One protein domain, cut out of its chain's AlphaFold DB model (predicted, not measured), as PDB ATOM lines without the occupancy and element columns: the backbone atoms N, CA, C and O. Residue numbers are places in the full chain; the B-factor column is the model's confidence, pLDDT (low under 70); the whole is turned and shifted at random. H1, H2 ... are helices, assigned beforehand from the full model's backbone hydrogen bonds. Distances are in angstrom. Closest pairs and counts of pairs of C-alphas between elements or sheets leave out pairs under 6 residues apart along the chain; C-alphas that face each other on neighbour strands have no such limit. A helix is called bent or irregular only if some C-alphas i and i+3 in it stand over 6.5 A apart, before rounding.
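AT A GLANCE: This is residues 84 to 144 of the 202 residues of an uncharacterized protein of Melittangium boletus DSM 14713 (UniProt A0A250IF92). Two long helices, H1 and H3, run side by side in opposite directions, and the short helix H2 sits by the first residues of H3. Between H1 and H2 the chain makes a wide loop, residues 100 to 112, which goes part of the way along the pair as far as Asp 107 and then folds back to H2. The printed part has 61 residues with three named helices, in the order H1, H2, H3, and no named strand; the class is all helix, with 44 residues in the helices. The whole is compact, with a radius of gyration of the C-alphas of 11.9 A, yet elongated in outline, its C-alphas spanning 37 by 20 by 14 A, and H1 and H3 run along the longest axis.

IN THESE COORDINATES: H1, residues 84 to 99, begins with C-alpha 84 at (49.301, 20.985, -28.337) and is 23.5 A from first to last C-alpha. It is neither bent nor irregular, but only just: C-alphas 91 and 94 are 6.3 A apart. After residues 100 to 112, H2 takes residues 113 to 116, with C-alpha 113 at (31.137, -5.179, -22.102). H3, residues 119 to 142, is the longest helix, 31.9 A from first to last C-alpha, and ends with C-alpha 142 at (40.765, 23.849, -30.642). H3 is irregular, with C-alphas 121 and 124 standing 7.2 A apart, and it has a kink of 31 degrees near residue 126.

HOW THE PARTS SIT: H1 and H3 touch, with 18 pairs of C-alphas within 8 A; the closest C-alphas are those of Cys 86 and Cys 138, 5.7 A apart. Their lines stand at a shallow tilt of 13 degrees, and they run opposite ways. Their centres are 9.3 A apart. H1 and H2, though they follow each other in the chain, are apart. H2 and H3 touch only at the corner by their link, H3 with residues 119 to 126 alone; the closest C-alphas are those of Tyr 116 and Gly 122, 4.5 A apart. Of the O i to N i+4 pairs, 11 of 12 in H1 and 18 of 20 in H3 are within hydrogen-bond range, while H2, with 4 residues, is too short for such a pair.

THE WHOLE: The two C-alphas farthest apart are those of Pro 118 and Arg 144, at 37.9 A, while the first and last printed C-alphas, of Ala 84 and Arg 144, are 14.3 A apart. The link from H1 to H2, of 13 residues, is long, and the link from H2 to H3, of 2 residues, is tight. The printed part has no cut. The mean pLDDT of the printed part is 87.4, and the model's confidence is low, under 70, at residues 142 to 144.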
ATOM      1  N   ALA A  84      48.199  21.584 -29.083       76.31
ATOM      2  CA  ALA A  84      49.301  20.985 -28.337       76.31
ATOM      3  C   ALA A  84      48.857  20.483 -26.956       76.31
ATOM      4  O   ALA A  84      49.296  19.428 -26.501       76.31
ATOM      5  N   GLU A  85      47.953  21.194 -26.285       78.88
ATOM      6  CA  GLU A  85      47.384  20.717 -25.030       78.88
ATOM      7  C   GLU A  85      46.467  19.503 -25.223       78.88
ATOM      8  O   GLU A  85      46.518  18.572 -24.418       78.88
ATOM      9  N   CYS A  86      45.692  19.450 -26.310       82.19
ATOM     10  CA  CYS A  86      44.910  18.259 -26.649       82.19
ATOM     11  C   CYS A  86      45.800  17.017 -26.818       82.19
ATOM     12  O   CYS A  86      45.474  15.942 -26.307       82.19
ATOM     13  N   GLU A  87      46.941  17.168 -27.495       83.94
ATOM     14  CA  GLU A  87      47.936  16.104 -27.665       83.94
ATOM     15  C   GLU A  87      48.555  15.682 -26.324       83.94
ATOM     16  O   GLU A  87      48.583  14.490 -26.017       83.94
ATOM     17  N   ARG A  88      48.938  16.639 -25.463       84.50
ATOM     18  CA  ARG A  88      49.445  16.328 -24.110       84.50
ATOM     19  C   ARG A  88      48.445  15.527 -23.276       84.50
ATOM     20  O   ARG A  88      48.831  14.572 -22.605       84.50
ATOM     21  N   GLN A  89      47.162  15.888 -23.315       84.94
ATOM     22  CA  GLN A  89      46.113  15.152 -22.597       84.94
ATOM     23  C   GLN A  89      45.933  13.730 -23.143       84.94
ATOM     24  O   GLN A  89      45.710  12.790 -22.378       84.94
ATOM     25  N   TYR A  90      46.056  13.543 -24.458       88.31
ATOM     26  CA  TYR A  90      46.002  12.220 -25.075       88.31
ATOM     27  C   TYR A  90      47.165  11.319 -24.632       88.31
ATOM     28  O   TYR A  90      46.928  10.154 -24.283       88.31
ATOM     29  N   ASP A  91      48.383  11.864 -24.571       89.50
ATOM     30  CA  ASP A  91      49.581  11.144 -24.121       89.50
ATOM     31  C   ASP A  91      49.461  10.646 -22.672       89.50
ATOM     32  O   ASP A  91      50.001   9.593 -22.327       89.50
ATOM     33  N   ILE A  92      48.703  11.359 -21.832       91.19
ATOM     34  CA  ILE A  92      48.392  10.969 -20.446       91.19
ATOM     35  C   ILE A  92      47.220   9.973 -20.389       91.19
ATOM     36  O   ILE A  92      47.263   8.995 -19.639       91.19
ATOM     37  N   CYS A  93      46.180  10.175 -21.203       92.38
ATOM     38  CA  CYS A  93      44.932   9.408 -21.142       92.38
ATOM     39  C   CYS A  93      45.141   7.898 -21.301       92.38
ATOM     40  O   CYS A  93      44.597   7.089 -20.538       92.38
ATOM     41  N   ILE A  94      45.931   7.492 -22.301       90.94
ATOM     42  CA  ILE A  94      46.152   6.074 -22.590       90.94
ATOM     43  C   ILE A  94      46.828   5.339 -21.422       90.94
ATOM     44  O   ILE A  94      46.257   4.332 -20.979       90.94
ATOM     45  N   PRO A  95      48.003   5.769 -20.918       92.06
ATOM     46  CA  PRO A  95      48.670   5.065 -19.829       92.06
ATOM     47  C   PRO A  95      47.831   5.045 -18.547       92.06
ATOM     48  O   PRO A  95      47.775   4.003 -17.897       92.06
ATOM     49  N   GLU A  96      47.109   6.118 -18.212       91.44
ATOM     50  CA  GLU A  96      46.239   6.140 -17.028       91.44
ATOM     51  C   GLU A  96      45.062   5.161 -17.149       91.44
ATOM     52  O   GLU A  96      44.834   4.324 -16.264       91.44
ATOM     53  N   CYS A  97      44.359   5.174 -18.285       93.44
ATOM     54  CA  CYS A  97      43.278   4.226 -18.547       93.44
ATOM     55  C   CYS A  97      43.795   2.777 -18.524       93.44
ATOM     56  O   CYS A  97      43.168   1.876 -17.949       93.44
ATOM     57  N   GLN A  98      44.981   2.539 -19.093       92.50
ATOM     58  CA  GLN A  98      45.645   1.239 -19.072       92.50
ATOM     59  C   GLN A  98      46.198   0.829 -17.709       92.50
ATOM     60  O   GLN A  98      46.353  -0.371 -17.476       92.50
ATOM     61  N   ALA A  99      46.469   1.753 -16.796       93.06
ATOM     62  CA  ALA A  99      46.898   1.429 -15.441       93.06
ATOM     63  C   ALA A  99      45.711   1.014 -14.554       93.06
ATOM     64  O   ALA A  99      45.871   0.209 -13.636       93.06
ATOM     65  N   SER A 100      44.492   1.475 -14.861       89.25
ATOM     66  CA  SER A 100      43.325   1.243 -14.002       89.25
ATOM     67  C   SER A 100      42.988  -0.241 -13.802       89.25
ATOM     68  O   SER A 100      42.719  -0.987 -14.745       89.25
ATOM     69  N   THR A 101      42.930  -0.691 -12.551       86.56
ATOM     70  CA  THR A 101      42.562  -2.075 -12.199       86.56
ATOM     71  C   THR A 101      41.060  -2.345 -12.309       86.56
ATOM     72  O   THR A 101      40.638  -3.502 -12.336       86.56
ATOM     73  N   ARG A 102      40.249  -1.289 -12.418       88.62
ATOM     74  CA  ARG A 102      38.791  -1.338 -12.583       88.62
ATOM     75  C   ARG A 102      38.393  -0.721 -13.916       88.62
ATOM     76  O   ARG A 102      39.203  -0.047 -14.551       88.62
ATOM     77  N   ILE A 103      37.141  -0.934 -14.313       86.06
ATOM     78  CA  ILE A 103      36.548  -0.211 -15.439       86.06
ATOM     79  C   ILE A 103      36.707   1.286 -15.164       86.06
ATOM     80  O   ILE A 103      36.191   1.797 -14.172       86.06
ATOM     81  N   HIS A 104      37.482   1.941 -16.020       84.44
ATOM     82  CA  HIS A 104      37.740   3.371 -15.974       84.44
ATOM     83  C   HIS A 104      36.877   4.043 -17.030       84.44
ATOM     84  O   HIS A 104      36.770   3.528 -18.140       84.44
ATOM     85  N   GLN A 105      36.254   5.161 -16.679       87.50
ATOM     86  CA  GLN A 105      35.509   5.977 -17.624       87.50
ATOM     87  C   GLN A 105      36.432   7.076 -18.142       87.50
ATOM     88  O   GLN A 105      36.957   7.854 -17.353       87.50
ATOM     89  N   VAL A 106      36.606   7.142 -19.458       86.75
ATOM     90  CA  VAL A 106      37.335   8.225 -20.124       86.75
ATOM     91  C   VAL A 106      36.324   9.283 -20.562       86.75
ATOM     92  O   VAL A 106      35.515   9.025 -21.455       86.75
ATOM     93  N   ASP A 107      36.354  10.458 -19.931       82.88
ATOM     94  CA  ASP A 107      35.407  11.559 -20.176       82.88
ATOM     95  C   ASP A 107      33.937  11.072 -20.154       82.88
ATOM     96  O   ASP A 107      33.479  10.523 -19.151       82.88
ATOM     97  N   LYS A 108      33.182  11.212 -21.251       80.56
ATOM     98  CA  LYS A 108      31.792  10.742 -21.391       80.56
ATOM     99  C   LYS A 108      31.666   9.317 -21.942       80.56
ATOM    100  O   LYS A 108      30.553   8.828 -22.134       80.56
ATOM    101  N   TYR A 109      32.778   8.651 -22.245       84.94
ATOM    102  CA  TYR A 109      32.782   7.338 -22.883       84.94
ATOM    103  C   TYR A 109      32.749   6.230 -21.838       84.94
ATOM    104  O   TYR A 109      33.708   6.027 -21.103       84.94
ATOM    105  N   ILE A 110      31.663   5.464 -21.797       88.88
ATOM    106  CA  ILE A 110      31.479   4.369 -20.838       88.88
ATOM    107  C   ILE A 110      31.953   3.049 -21.459       88.88
ATOM    108  O   ILE A 110      31.743   2.800 -22.647       88.88
ATOM    109  N   TYR A 111      32.600   2.198 -20.660       90.25
ATOM    110  CA  TYR A 111      32.981   0.854 -21.092       90.25
ATOM    111  C   TYR A 111      31.745  -0.022 -21.311       90.25
ATOM    112  O   TYR A 111      31.008  -0.310 -20.366       90.25
ATOM    113  N   ASP A 112      31.557  -0.505 -22.536       92.38
ATOM    114  CA  ASP A 112      30.510  -1.469 -22.860       92.38
ATOM    115  C   ASP A 112      31.091  -2.881 -23.009       92.38
ATOM    116  O   ASP A 112      31.794  -3.201 -23.970       92.38
ATOM    117  N   THR A 113      30.753  -3.758 -22.062       92.19
ATOM    118  CA  THR A 113      31.137  -5.179 -22.102       92.19
ATOM    119  C   THR A 113      30.607  -5.927 -23.327       92.19
ATOM    120  O   THR A 113      31.222  -6.911 -23.726       92.19
ATOM    121  N   LYS A 114      29.506  -5.480 -23.952       94.62
ATOM    122  CA  LYS A 114      28.995  -6.083 -25.193       94.62
ATOM    123  C   LYS A 114      29.882  -5.748 -26.388       94.62
ATOM    124  O   LYS A 114      30.025  -6.572 -27.284       94.62
ATOM    125  N   GLN A 115      30.483  -4.561 -26.387       94.19
ATOM    126  CA  GLN A 115      31.361  -4.100 -27.457       94.19
ATOM    127  C   GLN A 115      32.797  -4.613 -27.292       94.19
ATOM    128  O   GLN A 115      33.408  -5.057 -28.260       94.19
ATOM    129  N   TYR A 116      33.342  -4.537 -26.077       93.94
ATOM    130  CA  TYR A 116      34.765  -4.797 -25.821       93.94
ATOM    131  C   TYR A 116      35.027  -6.131 -25.104       93.94
ATOM    132  O   TYR A 116      36.178  -6.533 -24.945       93.94
ATOM    133  N   GLY A 117      33.983  -6.838 -24.665       93.69
ATOM    134  CA  GLY A 117      34.111  -8.061 -23.875       93.69
ATOM    135  C   GLY A 117      34.536  -7.793 -22.421       93.69
ATOM    136  O   GLY A 117      34.360  -6.685 -21.901       93.69
ATOM    137  N   PRO A 118      35.095  -8.795 -21.720       93.38
ATOM    138  CA  PRO A 118      35.602  -8.625 -20.360       93.38
ATOM    139  C   PRO A 118      36.707  -7.562 -20.279       93.38
ATOM    140  O   PRO A 118      37.593  -7.532 -21.130       93.38
ATOM    141  N   TRP A 119      36.722  -6.739 -19.219       91.62
ATOM    142  CA  TRP A 119      37.716  -5.660 -19.040       91.62
ATOM    143  C   TRP A 119      39.157  -6.134 -19.252       91.62
ATOM    144  O   TRP A 119      39.924  -5.489 -19.954       91.62
ATOM    145  N   ARG A 120      39.523  -7.307 -18.723       88.31
ATOM    146  CA  ARG A 120      40.886  -7.856 -18.837       88.31
ATOM    147  C   ARG A 120      41.384  -7.993 -20.281       88.31
ATOM    148  O   ARG A 120      42.581  -7.871 -20.502       88.31
ATOM    149  N   THR A 121      40.489  -8.236 -21.237       91.81
ATOM    150  CA  THR A 121      40.823  -8.414 -22.658       91.81
ATOM    151  C   THR A 121      40.451  -7.189 -23.494       91.81
ATOM    152  O   THR A 121      41.175  -6.836 -24.419       91.81
ATOM    153  N   GLY A 122      39.353  -6.510 -23.154       93.88
ATOM    154  CA  GLY A 122      38.827  -5.361 -23.894       93.88
ATOM    155  C   GLY A 122      39.434  -4.012 -23.528       93.88
ATOM    156  O   GLY A 122      39.315  -3.060 -24.300       93.88
ATOM    157  N   LYS A 123      40.116  -3.914 -22.378       94.75
ATOM    158  CA  LYS A 123      40.679  -2.666 -21.839       94.75
ATOM    159  C   LYS A 123      41.514  -1.903 -22.851       94.75
ATOM    160  O   LYS A 123      41.314  -0.705 -23.008       94.75
ATOM    161  N   TRP A 124      42.428  -2.572 -23.555       94.06
ATOM    162  CA  TRP A 124      43.292  -1.880 -24.514       94.06
ATOM    163  C   TRP A 124      42.494  -1.236 -25.648       94.06
ATOM    164  O   TRP A 124      42.690  -0.061 -25.956       94.06
ATOM    165  N   SER A 125      41.554  -1.989 -26.223       96.12
ATOM    166  CA  SER A 125      40.723  -1.510 -27.325       96.12
ATOM    167  C   SER A 125      39.797  -0.379 -26.888       96.12
ATOM    168  O   SER A 125      39.620   0.581 -27.640       96.12
ATOM    169  N   TYR A 126      39.238  -0.463 -25.678       96.12
ATOM    170  CA  TYR A 126      38.435   0.613 -25.110       96.12
ATOM    171  C   TYR A 126      39.278   1.860 -24.844       96.12
ATOM    172  O   TYR A 126      38.939   2.915 -25.367       96.12
ATOM    173  N   CYS A 127      40.386   1.747 -24.099       95.38
ATOM    174  CA  CYS A 127      41.220   2.894 -23.731       95.38
ATOM    175  C   CYS A 127      41.719   3.631 -24.973       95.38
ATOM    176  O   CYS A 127      41.552   4.842 -25.074       95.38
ATOM    177  N   ARG A 128      42.232   2.899 -25.972       95.56
ATOM    178  CA  ARG A 128      42.648   3.497 -27.247       95.56
ATOM    179  C   ARG A 128      41.490   4.228 -27.927       95.56
ATOM    180  O   ARG A 128      41.641   5.379 -28.317       95.56
ATOM    181  N   THR A 129      40.336   3.576 -28.069       94.50
ATOM    182  CA  THR A 129      39.173   4.163 -28.756       94.50
ATOM    183  C   THR A 129      38.641   5.395 -28.030       94.50
ATOM    184  O   THR A 129      38.344   6.401 -28.667       94.50
ATOM    185  N   ALA A 130      38.499   5.326 -26.710       93.50
ATOM    186  CA  ALA A 130      37.935   6.401 -25.911       93.50
ATOM    187  C   ALA A 130      38.879   7.612 -25.840       93.50
ATOM    188  O   ALA A 130      38.431   8.725 -26.109       93.50
ATOM    189  N   CYS A 131      40.179   7.398 -25.603       94.00
ATOM    190  CA  CYS A 131      41.175   8.474 -25.608       94.00
ATOM    191  C   CYS A 131      41.311   9.124 -26.995       94.00
ATOM    192  O   CYS A 131      41.367  10.345 -27.095       94.00
ATOM    193  N   MET A 132      41.278   8.343 -28.086       92.50
ATOM    194  CA  MET A 132      41.273   8.907 -29.445       92.50
ATOM    195  C   MET A 132      40.035   9.765 -29.715       92.50
ATOM    196  O   MET A 132      40.136  10.819 -30.337       92.50
ATOM    197  N   LYS A 133      38.856   9.338 -29.250       90.12
ATOM    198  CA  LYS A 133      37.631  10.138 -29.380       90.12
ATOM    199  C   LYS A 133      37.697  11.425 -28.554       90.12
ATOM    200  O   LYS A 133      37.225  12.457 -29.019       90.12
ATOM    201  N   GLN A 134      38.290  11.376 -27.362       85.38
ATOM    202  CA  GLN A 134      38.538  12.564 -26.549       85.38
ATOM    203  C   GLN A 134      39.478  13.545 -27.266       85.38
ATOM    204  O   GLN A 134      39.136  14.720 -27.376       85.38
ATOM    205  N   LEU A 135      40.595  13.059 -27.824       86.75
ATOM    206  CA  LEU A 135      41.517  13.870 -28.627       86.75
ATOM    207  C   LEU A 135      40.806  14.505 -29.825       86.75
ATOM    208  O   LEU A 135      40.913  15.707 -30.029       86.75
ATOM    209  N   ALA A 136      40.044  13.724 -30.593       82.81
ATOM    210  CA  ALA A 136      39.333  14.228 -31.766       82.81
ATOM    211  C   ALA A 136      38.318  15.328 -31.411       82.81
ATOM    212  O   ALA A 136      38.226  16.323 -32.127       82.81
ATOM    213  N   ASN A 137      37.588  15.183 -30.299       81.69
ATOM    214  CA  ASN A 137      36.694  16.242 -29.825       81.69
ATOM    215  C   ASN A 137      37.482  17.496 -29.437       81.69
ATOM    216  O   ASN A 137      37.121  18.584 -29.871       81.69
ATOM    217  N   CYS A 138      38.565  17.330 -28.672       81.06
ATOM    218  CA  CYS A 138      39.418  18.433 -28.235       81.06
ATOM    219  C   CYS A 138      40.005  19.188 -29.433       81.06
ATOM    220  O   CYS A 138      39.872  20.400 -29.524       81.06
ATOM    221  N   MET A 139      40.562  18.474 -30.413       77.81
ATOM    222  CA  MET A 139      41.098  19.059 -31.646       77.81
ATOM    223  C   MET A 139      40.011  19.756 -32.471       77.81
ATOM    224  O   MET A 139      40.249  20.816 -33.043       77.81
ATOM    225  N   GLY A 140      38.801  19.190 -32.514       72.88
ATOM    226  CA  GLY A 140      37.649  19.820 -33.156       72.88
ATOM    227  C   GLY A 140      37.187  21.099 -32.453       72.88
ATOM    228  O   GLY A 140      36.630  21.975 -33.108       72.88
ATOM    229  N   GLU A 141      37.412  21.225 -31.146       70.69
ATOM    230  CA  GLU A 141      37.177  22.450 -30.375       70.69
ATOM    231  C   GLU A 141      38.312  23.462 -30.569       70.69
ATOM    232  O   GLU A 141      38.035  24.610 -30.908       70.69
ATOM    233  N   ALA A 142      39.569  23.026 -30.463       66.00
ATOM    234  CA  ALA A 142      40.765  23.849 -30.642       66.00
ATOM    235  C   ALA A 142      40.904  24.425 -32.063       66.00
ATOM    236  O   ALA A 142      41.454  25.507 -32.249       66.00
ATOM    237  N   GLY A 143      40.405  23.709 -33.075       59.56
ATOM    238  CA  GLY A 143      40.419  24.141 -34.472       59.56
ATOM    239  C   GLY A 143      39.341  25.165 -34.841       59.56
ATOM    240  O   GLY A 143      39.300  25.599 -35.992       59.56
ATOM    241  N   ARG A 144      38.449  25.543 -33.916       67.75
ATOM    242  CA  ARG A 144      37.453  26.592 -34.169       67.75
ATOM    243  C   ARG A 144      38.105  27.955 -33.999       67.75
ATOM    244  O   ARG A 144      38.570  28.290 -32.911       67.75
TER     245      ARG A 144